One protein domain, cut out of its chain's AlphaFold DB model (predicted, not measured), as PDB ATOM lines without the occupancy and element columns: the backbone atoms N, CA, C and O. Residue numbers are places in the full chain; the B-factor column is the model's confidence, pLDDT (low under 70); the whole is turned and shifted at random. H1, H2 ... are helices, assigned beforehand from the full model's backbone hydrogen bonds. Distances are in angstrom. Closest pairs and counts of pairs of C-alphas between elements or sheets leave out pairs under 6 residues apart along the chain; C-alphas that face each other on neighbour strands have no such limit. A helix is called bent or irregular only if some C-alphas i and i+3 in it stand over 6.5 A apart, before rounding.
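Overview. This is residues 134 to 226 of the 293 residues of an uncharacterized protein of Balneolaceae bacterium (UniProt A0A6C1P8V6). A compact body of crossed helices has one helix, H4, sticking out of it as a free arm with residues 212 to 226. In the body the long helix H1 is bent into two arms: H1b and H2 lie side by side as a helical hairpin, and the short H3 packs on H1a and on the end of H2. The 93 printed residues hold four named helices, H1, H2, H3 and H4 in that order, and no named strand; the class is all helix. The whole is loose, with a radius of gyration of the C-alphas of 16.1 A and spans of 59 by 24 by 23 A, the length made by the arm H4.

Along the chain. Find C-alpha 137 at (-36.686, 14.607, 50.368), where H1, residues 137 to 170, begins. By its hydrogen bonds it was assigned as one helix, but it is bent: C-alphas 150 and 153 are 9.5 A apart. H1a is residues 137 to 150, 20.1 A long, and H1b residues 153 to 170, 25.1 A. Next come H2, residues 173 to 186, 20.0 A, and H3, residues 197 to 203. H4, residues 210 to 225, runs 22.5 A to C-alpha 225 at (-42.512, 49.791, 41.213).

Arrangement. Look first at H1a and H1b, which touch at a steep tilt of 51 degrees, closest at the C-alphas of Phe 148 and Val 156, 6.5 A. H1b and H2 form a helical hairpin at a shallow tilt of 11 degrees, opposite ways, closest at the C-alphas of Ala 167 and Met 173, 5.3 A. H1a, with residues 141 to 145 alone, touches H3; the closest C-alphas, of Glu 141 and Ala 199, are 5.9 A apart. H2, with residues 185 to 186 alone, touches H3 about perpendicular at 85 degrees, closest at the C-alphas of Met 186 and Lys 203, 4.8 A. H3 and H4 are close but not clearly touching, the closest C-alphas being Val 198 and Pro 210, 7.3 A. In H1a, H1b, H2, H3 and H4 every O i to N i+4 pair is within hydrogen-bond range.

Size, cuts and confidence. The C-alphas farthest apart, of Lys 169 and Thr 226, are 58.7 A apart. The printed part has no cut and no long link, and no printed residue is under 70 in pLDDT.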
ATOM      1  N   THR A 134     -31.145  14.694  59.015       96.44
ATOM      2  CA  THR A 134     -30.995  14.555  57.568       96.44
ATOM      3  C   THR A 134     -31.840  15.591  56.839       96.44
ATOM      4  O   THR A 134     -32.858  16.068  57.362       96.44
ATOM      5  N   LEU A 135     -31.421  15.939  55.626       95.56
ATOM      6  CA  LEU A 135     -32.243  16.685  54.682       95.56
ATOM      7  C   LEU A 135     -33.566  15.948  54.436       95.56
ATOM      8  O   LEU A 135     -33.623  14.716  54.388       95.56
ATOM      9  N   SER A 136     -34.641  16.714  54.295       94.31
ATOM     10  CA  SER A 136     -35.899  16.211  53.754       94.31
ATOM     11  C   SER A 136     -35.716  15.778  52.298       94.31
ATOM     12  O   SER A 136     -34.731  16.113  51.638       94.31
ATOM     13  N   ARG A 137     -36.695  15.034  51.773       94.56
ATOM     14  CA  ARG A 137     -36.686  14.607  50.368       94.56
ATOM     15  C   ARG A 137     -36.578  15.800  49.409       94.56
ATOM     16  O   ARG A 137     -35.804  15.735  48.466       94.56
ATOM     17  N   GLU A 138     -37.306  16.875  49.686       96.00
ATOM     18  CA  GLU A 138     -37.301  18.089  48.868       96.00
ATOM     19  C   GLU A 138     -35.956  18.829  48.939       96.00
ATOM     20  O   GLU A 138     -35.373  19.142  47.907       96.00
ATOM     21  N   GLU A 139     -35.393  19.019  50.139       96.12
ATOM     22  CA  GLU A 139     -34.062  19.628  50.298       96.12
ATOM     23  C   GLU A 139     -32.965  18.803  49.603       96.12
ATOM     24  O   GLU A 139     -32.041  19.367  49.016       96.12
ATOM     25  N   MET A 140     -33.060  17.468  49.645       97.44
ATOM     26  CA  MET A 140     -32.120  16.594  48.944       97.44
ATOM     27  C   MET A 140     -32.224  16.748  47.425       97.44
ATOM     28  O   MET A 140     -31.206  16.832  46.743       97.44
ATOM     29  N   GLU A 141     -33.443  16.787  46.891       97.88
ATOM     30  CA  GLU A 141     -33.682  17.009  45.467       97.88
ATOM     31  C   GLU A 141     -33.116  18.357  45.003       97.88
ATOM     32  O   GLU A 141     -32.396  18.404  44.007       97.88
ATOM     33  N   VAL A 142     -33.335  19.431  45.768       97.44
ATOM     34  CA  VAL A 142     -32.750  20.756  45.497       97.44
ATOM     35  C   VAL A 142     -31.218  20.714  45.551       97.44
ATOM     36  O   VAL A 142     -30.545  21.285  44.689       97.44
ATOM     37  N   LYS A 143     -30.635  20.011  46.532       97.50
ATOM     38  CA  LYS A 143     -29.175  19.861  46.661       97.50
ATOM     39  C   LYS A 143     -28.575  19.123  45.462       97.50
ATOM     40  O   LYS A 143     -27.561  19.572  44.926       97.50
ATOM     41  N   LEU A 144     -29.187  18.019  45.033       97.94
ATOM     42  CA  LEU A 144     -28.747  17.258  43.861       97.94
ATOM     43  C   LEU A 144     -28.936  18.055  42.568       97.94
ATOM     44  O   LEU A 144     -28.032  18.067  41.737       97.94
ATOM     45  N   ASP A 145     -30.058  18.761  42.410       97.62
ATOM     46  CA  ASP A 145     -30.292  19.636  41.259       97.62
ATOM     47  C   ASP A 145     -29.185  20.688  41.128       97.62
ATOM     48  O   ASP A 145     -28.608  20.856  40.054       97.62
ATOM     49  N   LYS A 146     -28.812  21.330  42.241       96.62
ATOM     50  CA  LYS A 146     -27.707  22.292  42.269       96.62
ATOM     51  C   LYS A 146     -26.389  21.668  41.804       96.62
ATOM     52  O   LYS A 146     -25.668  22.302  41.035       96.62
ATOM     53  N   LEU A 147     -26.087  20.429  42.201       97.19
ATOM     54  CA  LEU A 147     -24.904  19.708  41.713       97.19
ATOM     55  C   LEU A 147     -24.978  19.436  40.209       97.19
ATOM     56  O   LEU A 147     -24.000  19.679  39.502       97.19
ATOM     57  N   PHE A 148     -26.135  19.011  39.699       97.12
ATOM     58  CA  PHE A 148     -26.334  18.844  38.261       97.12
ATOM     59  C   PHE A 148     -26.120  20.152  37.493       97.12
ATOM     60  O   PHE A 148     -25.422  20.141  36.482       97.12
ATOM     61  N   ARG A 149     -26.679  21.274  37.966       95.31
ATOM     62  CA  ARG A 149     -26.517  22.588  37.316       95.31
ATOM     63  C   ARG A 149     -25.072  23.067  37.329       95.31
ATOM     64  O   ARG A 149     -24.585  23.558  36.321       95.31
ATOM     65  N   GLN A 150     -24.390  22.935  38.465       95.19
ATOM     66  CA  GLN A 150     -23.062  23.523  38.655       95.19
ATOM     67  C   GLN A 150     -21.917  22.648  38.137       95.19
ATOM     68  O   GLN A 150     -20.861  23.174  37.794       95.19
ATOM     69  N   LYS A 151     -22.078  21.320  38.155       97.06
ATOM     70  CA  LYS A 151     -20.996  20.360  37.881       97.06
ATOM     71  C   LYS A 151     -21.330  19.340  36.789       97.06
ATOM     72  O   LYS A 151     -20.439  18.600  36.375       97.06
ATOM     73  N   GLY A 152     -22.574  19.304  36.313       96.69
ATOM     74  CA  GLY A 152     -23.015  18.408  35.246       96.69
ATOM     75  C   GLY A 152     -23.318  16.977  35.704       96.69
ATOM     76  O   GLY A 152     -22.992  16.553  36.814       96.69
ATOM     77  N   ALA A 153     -23.954  16.211  34.812       96.75
ATOM     78  CA  ALA A 153     -24.394  14.841  35.088       96.75
ATOM     79  C   ALA A 153     -23.231  13.872  35.348       96.75
ATOM     80  O   ALA A 153     -23.331  13.035  36.242       96.75
ATOM     81  N   ASP A 154     -22.109  14.022  34.640       97.94
ATOM     82  CA  ASP A 154     -20.936  13.159  34.819       97.94
ATOM     83  C   ASP A 154     -20.343  13.270  36.223       97.94
ATOM     84  O   ASP A 154     -19.892  12.280  36.799       97.94
ATOM     85  N   HIS A 155     -20.359  14.472  36.804       97.81
ATOM     86  CA  HIS A 155     -19.915  14.671  38.177       97.81
ATOM     87  C   HIS A 155     -20.832  13.952  39.170       97.81
ATOM     88  O   HIS A 155     -20.343  13.245  40.049       97.81
ATOM     89  N   VAL A 156     -22.152  14.068  38.996       98.25
ATOM     90  CA  VAL A 156     -23.129  13.376  39.851       98.25
ATOM     91  C   VAL A 156     -23.025  11.853  39.702       98.25
ATOM     92  O   VAL A 156     -23.102  11.136  40.699       98.25
ATOM     93  N   ASN A 157     -22.757  11.342  38.498       98.06
ATOM     94  CA  ASN A 157     -22.500   9.916  38.279       98.06
ATOM     95  C   ASN A 157     -21.247   9.447  39.036       98.06
ATOM     96  O   ASN A 157     -21.308   8.450  39.749       98.06
ATOM     97  N   ARG A 158     -20.146  10.212  39.005       98.31
ATOM     98  CA  ARG A 158     -18.950   9.900  39.815       98.31
ATOM     99  C   ARG A 158     -19.230   9.925  41.318       98.31
ATOM    100  O   ARG A 158     -18.669   9.115  42.052       98.31
ATOM    101  N   ILE A 159     -20.074  10.846  41.791       98.00
ATOM    102  CA  ILE A 159     -20.524  10.867  43.191       98.00
ATOM    103  C   ILE A 159     -21.272   9.576  43.523       98.00
ATOM    104  O   ILE A 159     -20.967   8.953  44.536       98.00
ATOM    105  N   ARG A 160     -22.223   9.164  42.677       98.19
ATOM    106  CA  ARG A 160     -22.978   7.916  42.848       98.19
ATOM    107  C   ARG A 160     -22.037   6.713  42.920       98.19
ATOM    108  O   ARG A 160     -22.171   5.897  43.825       98.19
ATOM    109  N   ASP A 161     -21.062   6.619  42.026       98.44
ATOM    110  CA  ASP A 161     -20.154   5.472  41.984       98.44
ATOM    111  C   ASP A 161     -19.250   5.425  43.236       98.44
ATOM    112  O   ASP A 161     -19.109   4.378  43.867       98.44
ATOM    113  N   LYS A 162     -18.745   6.575  43.706       98.38
ATOM    114  CA  LYS A 162     -18.027   6.672  44.995       98.38
ATOM    115  C   LYS A 162     -18.922   6.352  46.193       98.38
ATOM    116  O   LYS A 162     -18.477   5.738  47.164       98.38
ATOM    117  N   ALA A 163     -20.189   6.759  46.143       98.31
ATOM    118  CA  ALA A 163     -21.162   6.428  47.171       98.31
ATOM    119  C   ALA A 163     -21.371   4.906  47.257       98.31
ATOM    120  O   ALA A 163     -21.456   4.376  48.360       98.31
ATOM    121  N   LEU A 164     -21.363   4.171  46.142       98.50
ATOM    122  CA  LEU A 164     -21.438   2.705  46.171       98.50
ATOM    123  C   LEU A 164     -20.271   2.081  46.952       98.50
ATOM    124  O   LEU A 164     -20.476   1.186  47.773       98.50
ATOM    125  N   GLU A 165     -19.044   2.552  46.728       98.19
ATOM    126  CA  GLU A 165     -17.861   2.064  47.450       98.19
ATOM    127  C   GLU A 165     -17.957   2.336  48.955       98.19
ATOM    128  O   GLU A 165     -17.701   1.454  49.779       98.19
ATOM    129  N   ILE A 166     -18.370   3.551  49.320       98.25
ATOM    130  CA  ILE A 166     -18.557   3.955  50.716       98.25
ATOM    131  C   ILE A 166     -19.690   3.154  51.362       98.25
ATOM    132  O   ILE A 166     -19.558   2.718  52.503       98.25
ATOM    133  N   ALA A 167     -20.783   2.909  50.639       98.19
ATOM    134  CA  ALA A 167     -21.929   2.176  51.156       98.19
ATOM    135  C   ALA A 167     -21.581   0.735  51.529       98.19
ATOM    136  O   ALA A 167     -22.043   0.252  52.562       98.19
ATOM    137  N   LYS A 168     -20.706   0.086  50.749       97.38
ATOM    138  CA  LYS A 168     -20.148  -1.233  51.081       97.38
ATOM    139  C   LYS A 168     -19.298  -1.186  52.353       97.38
ATOM    140  O   LYS A 168     -19.453  -2.040  53.216       97.38
ATOM    141  N   LYS A 169     -18.427  -0.179  52.495       96.38
ATOM    142  CA  LYS A 169     -17.552  -0.019  53.678       96.38
ATOM    143  C   LYS A 169     -18.335   0.276  54.960       96.38
ATOM    144  O   LYS A 169     -17.928  -0.140  56.039       96.38
ATOM    145  N   LEU A 170     -19.428   1.030  54.847       95.81
ATOM    146  CA  LEU A 170     -20.231   1.493  55.981       95.81
ATOM    147  C   LEU A 170     -21.466   0.626  56.268       95.81
ATOM    148  O   LEU A 170     -22.196   0.951  57.205       95.81
ATOM    149  N   ASP A 171     -21.695  -0.424  55.477       95.94
ATOM    150  CA  ASP A 171     -22.870  -1.301  55.538       95.94
ATOM    151  C   ASP A 171     -24.207  -0.530  55.466       95.94
ATOM    152  O   ASP A 171     -25.087  -0.638  56.316       95.94
ATOM    153  N   VAL A 172     -24.334   0.337  54.451       96.75
ATOM    154  CA  VAL A 172     -25.510   1.211  54.214       96.75
ATOM    155  C   VAL A 172     -26.049   1.082  52.790       96.75
ATOM    156  O   VAL A 172     -26.380   2.056  52.111       96.75
ATOM    157  N   MET A 173     -26.112  -0.152  52.292       98.19
ATOM    158  CA  MET A 173     -26.547  -0.422  50.919       98.19
ATOM    159  C   MET A 173     -28.004  -0.011  50.650       98.19
ATOM    160  O   MET A 173     -28.328   0.371  49.529       98.19
ATOM    161  N   GLN A 174     -28.871  -0.022  51.667       97.94
ATOM    162  CA  GLN A 174     -30.260   0.433  51.528       97.94
ATOM    163  C   GLN A 174     -30.340   1.947  51.285       97.94
ATOM    164  O   GLN A 174     -31.130   2.418  50.469       97.94
ATOM    165  N   GLU A 175     -29.517   2.729  51.979       98.00
ATOM    166  CA  GLU A 175     -29.379   4.167  51.761       98.00
ATOM    167  C   GLU A 175     -28.813   4.474  50.377       98.00
ATOM    168  O   GLU A 175     -29.292   5.392  49.710       98.00
ATOM    169  N   PHE A 176     -27.836   3.685  49.922       98.56
ATOM    170  CA  PHE A 176     -27.298   3.815  48.572       98.56
ATOM    171  C   PHE A 176     -28.366   3.592  47.504       98.56
ATOM    172  O   PHE A 176     -28.494   4.425  46.613       98.56
ATOM    173  N   GLN A 177     -29.180   2.540  47.622       98.25
ATOM    174  CA  GLN A 177     -30.264   2.268  46.671       98.25
ATOM    175  C   GLN A 177     -31.243   3.446  46.564       98.25
ATOM    176  O   GLN A 177     -31.643   3.813  45.464       98.25
ATOM    177  N   LYS A 178     -31.572   4.103  47.686       97.75
ATOM    178  CA  LYS A 178     -32.427   5.304  47.691       97.75
ATOM    179  C   LYS A 178     -31.776   6.495  46.987       97.75
ATOM    180  O   LYS A 178     -32.455   7.212  46.252       97.75
ATOM    181  N   LEU A 179     -30.478   6.718  47.216       98.31
ATOM    182  CA  LEU A 179     -29.726   7.777  46.536       98.31
ATOM    183  C   LEU A 179     -29.657   7.506  45.031       98.31
ATOM    184  O   LEU A 179     -29.903   8.397  44.222       98.31
ATOM    185  N   GLU A 180     -29.343   6.267  44.665       98.31
ATOM    186  CA  GLU A 180     -29.255   5.808  43.288       98.31
ATOM    187  C   GLU A 180     -30.597   5.975  42.561       98.31
ATOM    188  O   GLU A 180     -30.643   6.522  41.455       98.31
ATOM    189  N   GLU A 181     -31.696   5.545  43.182       98.00
ATOM    190  CA  GLU A 181     -33.046   5.696  42.643       98.00
ATOM    191  C   GLU A 181     -33.386   7.171  42.396       98.00
ATOM    192  O   GLU A 181     -33.871   7.519  41.315       98.00
ATOM    193  N   LEU A 182     -33.081   8.044  43.362       98.06
ATOM    194  CA  LEU A 182     -33.324   9.479  43.252       98.06
ATOM    195  C   LEU A 182     -32.515  10.112  42.111       98.06
ATOM    196  O   LEU A 182     -33.092  10.798  41.268       98.06
ATOM    197  N   ILE A 183     -31.209   9.837  42.035       98.00
ATOM    198  CA  ILE A 183     -30.341  10.339  40.957       98.00
ATOM    199  C   ILE A 183     -30.865   9.882  39.592       98.00
ATOM    200  O   ILE A 183     -31.024  10.705  38.691       98.00
ATOM    201  N   GLY A 184     -31.196   8.594  39.448       97.38
ATOM    202  CA  GLY A 184     -31.736   8.063  38.193       97.38
ATOM    203  C   GLY A 184     -33.080   8.689  37.816       97.38
ATOM    204  O   GLY A 184     -33.318   9.019  36.657       97.38
ATOM    205  N   THR A 185     -33.942   8.942  38.801       97.38
ATOM    206  CA  THR A 185     -35.234   9.602  38.573       97.38
ATOM    207  C   THR A 185     -35.048  11.034  38.072       97.38
ATOM    208  O   THR A 185     -35.703  11.435  37.112       97.38
ATOM    209  N   MET A 186     -34.118  11.792  38.660       96.88
ATOM    210  CA  MET A 186     -33.796  13.151  38.211       96.88
ATOM    211  C   MET A 186     -33.136  13.177  36.827       96.88
ATOM    212  O   MET A 186     -33.293  14.150  36.101       96.88
ATOM    213  N   GLN A 187     -32.428  12.117  36.435       95.75
ATOM    214  CA  GLN A 187     -31.878  11.953  35.083       95.75
ATOM    215  C   GLN A 187     -32.910  11.443  34.061       95.75
ATOM    216  O   GLN A 187     -32.583  11.313  32.884       95.75
ATOM    217  N   GLY A 188     -34.135  11.122  34.490       94.44
ATOM    218  CA  GLY A 188     -35.178  10.558  33.629       94.44
ATOM    219  C   GLY A 188     -34.985   9.075  33.287       94.44
ATOM    220  O   GLY A 188     -35.691   8.556  32.430       94.44
ATOM    221  N   THR A 189     -34.060   8.373  33.948       92.81
ATOM    222  CA  THR A 189     -33.826   6.928  33.748       92.81
ATOM    223  C   THR A 189     -34.690   6.052  34.656       92.81
ATOM    224  O   THR A 189     -34.754   4.838  34.472       92.81
ATOM    225  N   ARG A 190     -35.368   6.656  35.640       93.31
ATOM    226  CA  ARG A 190     -36.303   5.997  36.563       93.31
ATOM    227  C   ARG A 190     -37.565   6.838  36.760       93.31
ATOM    228  O   ARG A 190     -37.594   8.030  36.457       93.31
ATOM    229  N   THR A 191     -38.617   6.214  37.283       89.38
ATOM    230  CA  THR A 191     -39.975   6.783  37.321       89.38
ATOM    231  C   THR A 191     -40.488   7.125  38.719       89.38
ATOM    232  O   THR A 191     -41.677   7.380  38.861       89.38
ATOM    233  N   SER A 192     -39.618   7.215  39.727       92.06
ATOM    234  CA  SER A 192     -40.019   7.579  41.094       92.06
ATOM    235  C   SER A 192     -40.617   8.994  41.174       92.06
ATOM    236  O   SER A 192     -40.434   9.832  40.274       92.06
ATOM    237  N   ASP A 193     -41.313   9.263  42.277       92.31
ATOM    238  CA  ASP A 193     -41.895  10.572  42.553       92.31
ATOM    239  C   ASP A 193     -40.826  11.574  43.013       92.31
ATOM    240  O   ASP A 193     -39.909  11.266  43.791       92.31
ATOM    241  N   LEU A 194     -40.974  12.807  42.524       96.00
ATOM    242  CA  LEU A 194     -40.159  13.966  42.882       96.00
ATOM    243  C   LEU A 194     -41.053  15.015  43.539       96.00
ATOM    244  O   LEU A 194     -42.171  15.264  43.083       96.00
ATOM    245  N   LYS A 195     -40.568  15.628  44.618       96.38
ATOM    246  CA  LYS A 195     -41.336  16.607  45.397       96.38
ATOM    247  C   LYS A 195     -41.110  18.034  44.919       96.38
ATOM    248  O   LYS A 195     -42.083  18.748  44.687       96.38
ATOM    249  N   SER A 196     -39.851  18.411  44.751       96.69
ATOM    250  CA  SER A 196     -39.425  19.752  44.364       96.69
ATOM    251  C   SER A 196     -39.690  20.026  42.886       96.69
ATOM    252  O   SER A 196     -39.525  19.156  42.025       96.69
ATOM    253  N   ASP A 197     -40.047  21.267  42.579       95.56
ATOM    254  CA  ASP A 197     -40.323  21.671  41.201       95.56
ATOM    255  C   ASP A 197     -39.053  21.702  40.347       95.56
ATOM    256  O   ASP A 197     -39.101  21.333  39.176       95.56
ATOM    257  N   VAL A 198     -37.892  22.011  40.937       96.50
ATOM    258  CA  VAL A 198     -36.595  21.950  40.240       96.50
ATOM    259  C   VAL A 198     -36.245  20.533  39.787       96.50
ATOM    260  O   VAL A 198     -35.787  20.333  38.662       96.50
ATOM    261  N   ALA A 199     -36.515  19.518  40.615       96.06
ATOM    262  CA  ALA A 199     -36.247  18.137  40.238       96.06
ATOM    263  C   ALA A 199     -37.241  17.634  39.189       96.06
ATOM    264  O   ALA A 199     -36.831  16.942  38.254       96.06
ATOM    265  N   LYS A 200     -38.526  18.004  39.303       96.19
ATOM    266  CA  LYS A 200     -39.531  17.709  38.268       96.19
ATOM    267  C   LYS A 200     -39.126  18.325  36.930       96.19
ATOM    268  O   LYS A 200     -39.054  17.602  35.943       96.19
ATOM    269  N   ALA A 201     -38.798  19.615  36.909       95.19
ATOM    270  CA  ALA A 201     -38.382  20.328  35.703       95.19
ATOM    271  C   ALA A 201     -37.146  19.677  35.057       95.19
ATOM    272  O   ALA A 201     -37.122  19.421  33.855       95.19
ATOM    273  N   ARG A 202     -36.159  19.269  35.871       95.19
ATOM    274  CA  ARG A 202     -35.003  18.500  35.386       95.19
ATOM    275  C   ARG A 202     -35.387  17.156  34.767       95.19
ATOM    276  O   ARG A 202     -34.890  16.846  33.685       95.19
ATOM    277  N   LYS A 203     -36.248  16.365  35.420       94.62
ATOM    278  CA  LYS A 203     -36.736  15.078  34.885       94.62
ATOM    279  C   LYS A 203     -37.398  15.264  33.515       94.62
ATOM    280  O   LYS A 203     -37.217  14.426  32.637       94.62
ATOM    281  N   TRP A 204     -38.096  16.382  33.320       92.19
ATOM    282  CA  TRP A 204     -38.733  16.770  32.057       92.19
ATOM    283  C   TRP A 204     -37.804  17.485  31.062       92.19
ATOM    284  O   TRP A 204     -38.272  17.951  30.032       92.19
ATOM    285  N   LYS A 205     -36.486  17.511  31.312       90.81
ATOM    286  CA  LYS A 205     -35.459  18.155  30.465       90.81
ATOM    287  C   LYS A 205     -35.617  19.672  30.301       90.81
ATOM    288  O   LYS A 205     -35.025  20.249  29.395       90.81
ATOM    289  N   GLU A 206     -36.295  20.319  31.240       93.31
ATOM    290  CA  GLU A 206     -36.448  21.775  31.319       93.31
ATOM    291  C   GLU A 206     -35.849  22.319  32.635       93.31
ATOM    292  O   GLU A 206     -36.537  22.981  33.413       93.31
ATOM    293  N   PRO A 207     -34.580  22.010  32.979       93.50
ATOM    294  CA  PRO A 207     -33.996  22.500  34.220       93.50
ATOM    295  C   PRO A 207     -33.843  24.025  34.177       93.50
ATOM    296  O   PRO A 207     -33.355  24.584  33.198       93.50
ATOM    297  N   TYR A 208     -34.165  24.681  35.286       93.50
ATOM    298  CA  TYR A 208     -33.966  26.116  35.466       93.50
ATOM    299  C   TYR A 208     -33.137  26.390  36.722       93.50
ATOM    300  O   TYR A 208     -32.967  25.522  37.581       93.50
ATOM    301  N   ASP A 209     -32.589  27.599  36.822       93.81
ATOM    302  CA  ASP A 209     -31.899  28.049  38.025       93.81
ATOM    303  C   ASP A 209     -32.879  28.804  38.943       93.81
ATOM    304  O   ASP A 209     -33.220  29.949  38.631       93.81
ATOM    305  N   PRO A 210     -33.337  28.205  40.062       93.38
ATOM    306  CA  PRO A 210     -34.271  28.864  40.973       93.38
ATOM    307  C   PRO A 210     -33.682  30.132  41.604       93.38
ATOM    308  O   PRO A 210     -34.415  31.095  41.810       93.38
ATOM    309  N   ASP A 211     -32.366  30.170  41.853       91.62
ATOM    310  CA  ASP A 211     -31.706  31.321  42.481       91.62
ATOM    311  C   ASP A 211     -31.681  32.519  41.510       91.62
ATOM    312  O   ASP A 211     -31.808  33.671  41.916       91.62
ATOM    313  N   ARG A 212     -31.536  32.260  40.201       93.44
ATOM    314  CA  ARG A 212     -31.589  33.307  39.163       93.44
ATOM    315  C   ARG A 212     -33.010  33.757  38.867       93.44
ATOM    316  O   ARG A 212     -33.219  34.952  38.683       93.44
ATOM    317  N   ALA A 213     -33.965  32.829  38.849       93.69
ATOM    318  CA  ALA A 213     -35.373  33.159  38.674       93.69
ATOM    319  C   ALA A 213     -35.854  34.124  39.769       93.69
ATOM    320  O   ALA A 213     -36.443  35.151  39.449       93.69
ATOM    321  N   ASP A 214     -35.522  33.853  41.035       94.25
ATOM    322  CA  ASP A 214     -35.850  34.737  42.162       94.25
ATOM    323  C   ASP A 214     -35.221  36.135  42.011       94.25
ATOM    324  O   ASP A 214     -35.900  37.144  42.188       94.25
ATOM    325  N   LEU A 215     -33.952  36.225  41.594       95.31
ATOM    326  CA  LEU A 215     -33.297  37.515  41.340       95.31
ATOM    327  C   LEU A 215     -33.969  38.314  40.215       95.31
ATOM    328  O   LEU A 215     -34.164  39.520  40.362       95.31
ATOM    329  N   PHE A 216     -34.324  37.666  39.103       96.12
ATOM    330  CA  PHE A 216     -34.996  38.341  37.992       96.12
ATOM    331  C   PHE A 216     -36.417  38.773  38.347       96.12
ATOM    332  O   PHE A 216     -36.836  39.848  37.926       96.12
ATOM    333  N   LEU A 217     -37.136  37.983  39.146       95.69
ATOM    334  CA  LEU A 217     -38.462  38.354  39.638       95.69
ATOM    335  C   LEU A 217     -38.393  39.572  40.560       95.69
ATOM    336  O   LEU A 217     -39.149  40.516  40.355       95.69
ATOM    337  N   ARG A 218     -37.437  39.610  41.496       95.31
ATOM    338  CA  ARG A 218     -37.222  40.786  42.358       95.31
ATOM    339  C   ARG A 218     -36.856  42.027  41.552       95.31
ATOM    340  O   ARG A 218     -37.446  43.079  41.751       95.31
ATOM    341  N   LEU A 219     -35.940  41.894  40.589       94.31
ATOM    342  CA  LEU A 219     -35.585  42.997  39.693       94.31
ATOM    343  C   LEU A 219     -36.804  43.495  38.905       94.31
ATOM    344  O   LEU A 219     -36.993  44.697  38.753       94.31
ATOM    345  N   PHE A 220     -37.628  42.580  38.398       94.06
ATOM    346  CA  PHE A 220     -38.852  42.928  37.686       94.06
ATOM    347  C   PHE A 220     -39.840  43.683  38.585       94.06
ATOM    348  O   PHE A 220     -40.406  44.688  38.152       94.06
ATOM    349  N   GLU A 221     -40.036  43.230  39.824       94.56
ATOM    350  CA  GLU A 221     -40.878  43.910  40.813       94.56
ATOM    351  C   GLU A 221     -40.363  45.322  41.118       94.56
ATOM    352  O   GLU A 221     -41.143  46.275  41.065       94.56
ATOM    353  N   ASP A 222     -39.054  45.471  41.335       93.31
ATOM    354  CA  ASP A 222     -38.411  46.759  41.605       93.31
ATOM    355  C   ASP A 222     -38.541  47.725  40.415       93.31
ATOM    356  O   ASP A 222     -38.923  48.887  40.586       93.31
ATOM    357  N   LEU A 223     -38.289  47.253  39.188       90.00
ATOM    358  CA  LEU A 223     -38.435  48.057  37.969       90.00
ATOM    359  C   LEU A 223     -39.887  48.471  37.726       90.00
ATOM    360  O   LEU A 223     -40.141  49.590  37.295       90.00
ATOM    361  N   LYS A 224     -40.845  47.591  38.019       89.44
ATOM    362  CA  LYS A 224     -42.274  47.891  37.880       89.44
ATOM    363  C   LYS A 224     -42.757  48.899  38.926       89.44
ATOM    364  O   LYS A 224     -43.655  49.687  38.635       89.44
ATOM    365  N   ALA A 225     -42.198  48.856  40.135       90.00
ATOM    366  CA  ALA A 225     -42.512  49.791  41.213       90.00
ATOM    367  C   ALA A 225     -41.837  51.162  41.032       90.00
ATOM    368  O   ALA A 225     -42.301  52.160  41.585       90.00
ATOM    369  N   THR A 226     -40.760  51.221  40.251       81.88
ATOM    370  CA  THR A 226     -40.035  52.455  39.959       81.88
ATOM    371  C   THR A 226     -40.673  53.151  38.759       81.88
ATOM    372  O   THR A 226     -40.645  52.638  37.644       81.88
TER     373      THR A 226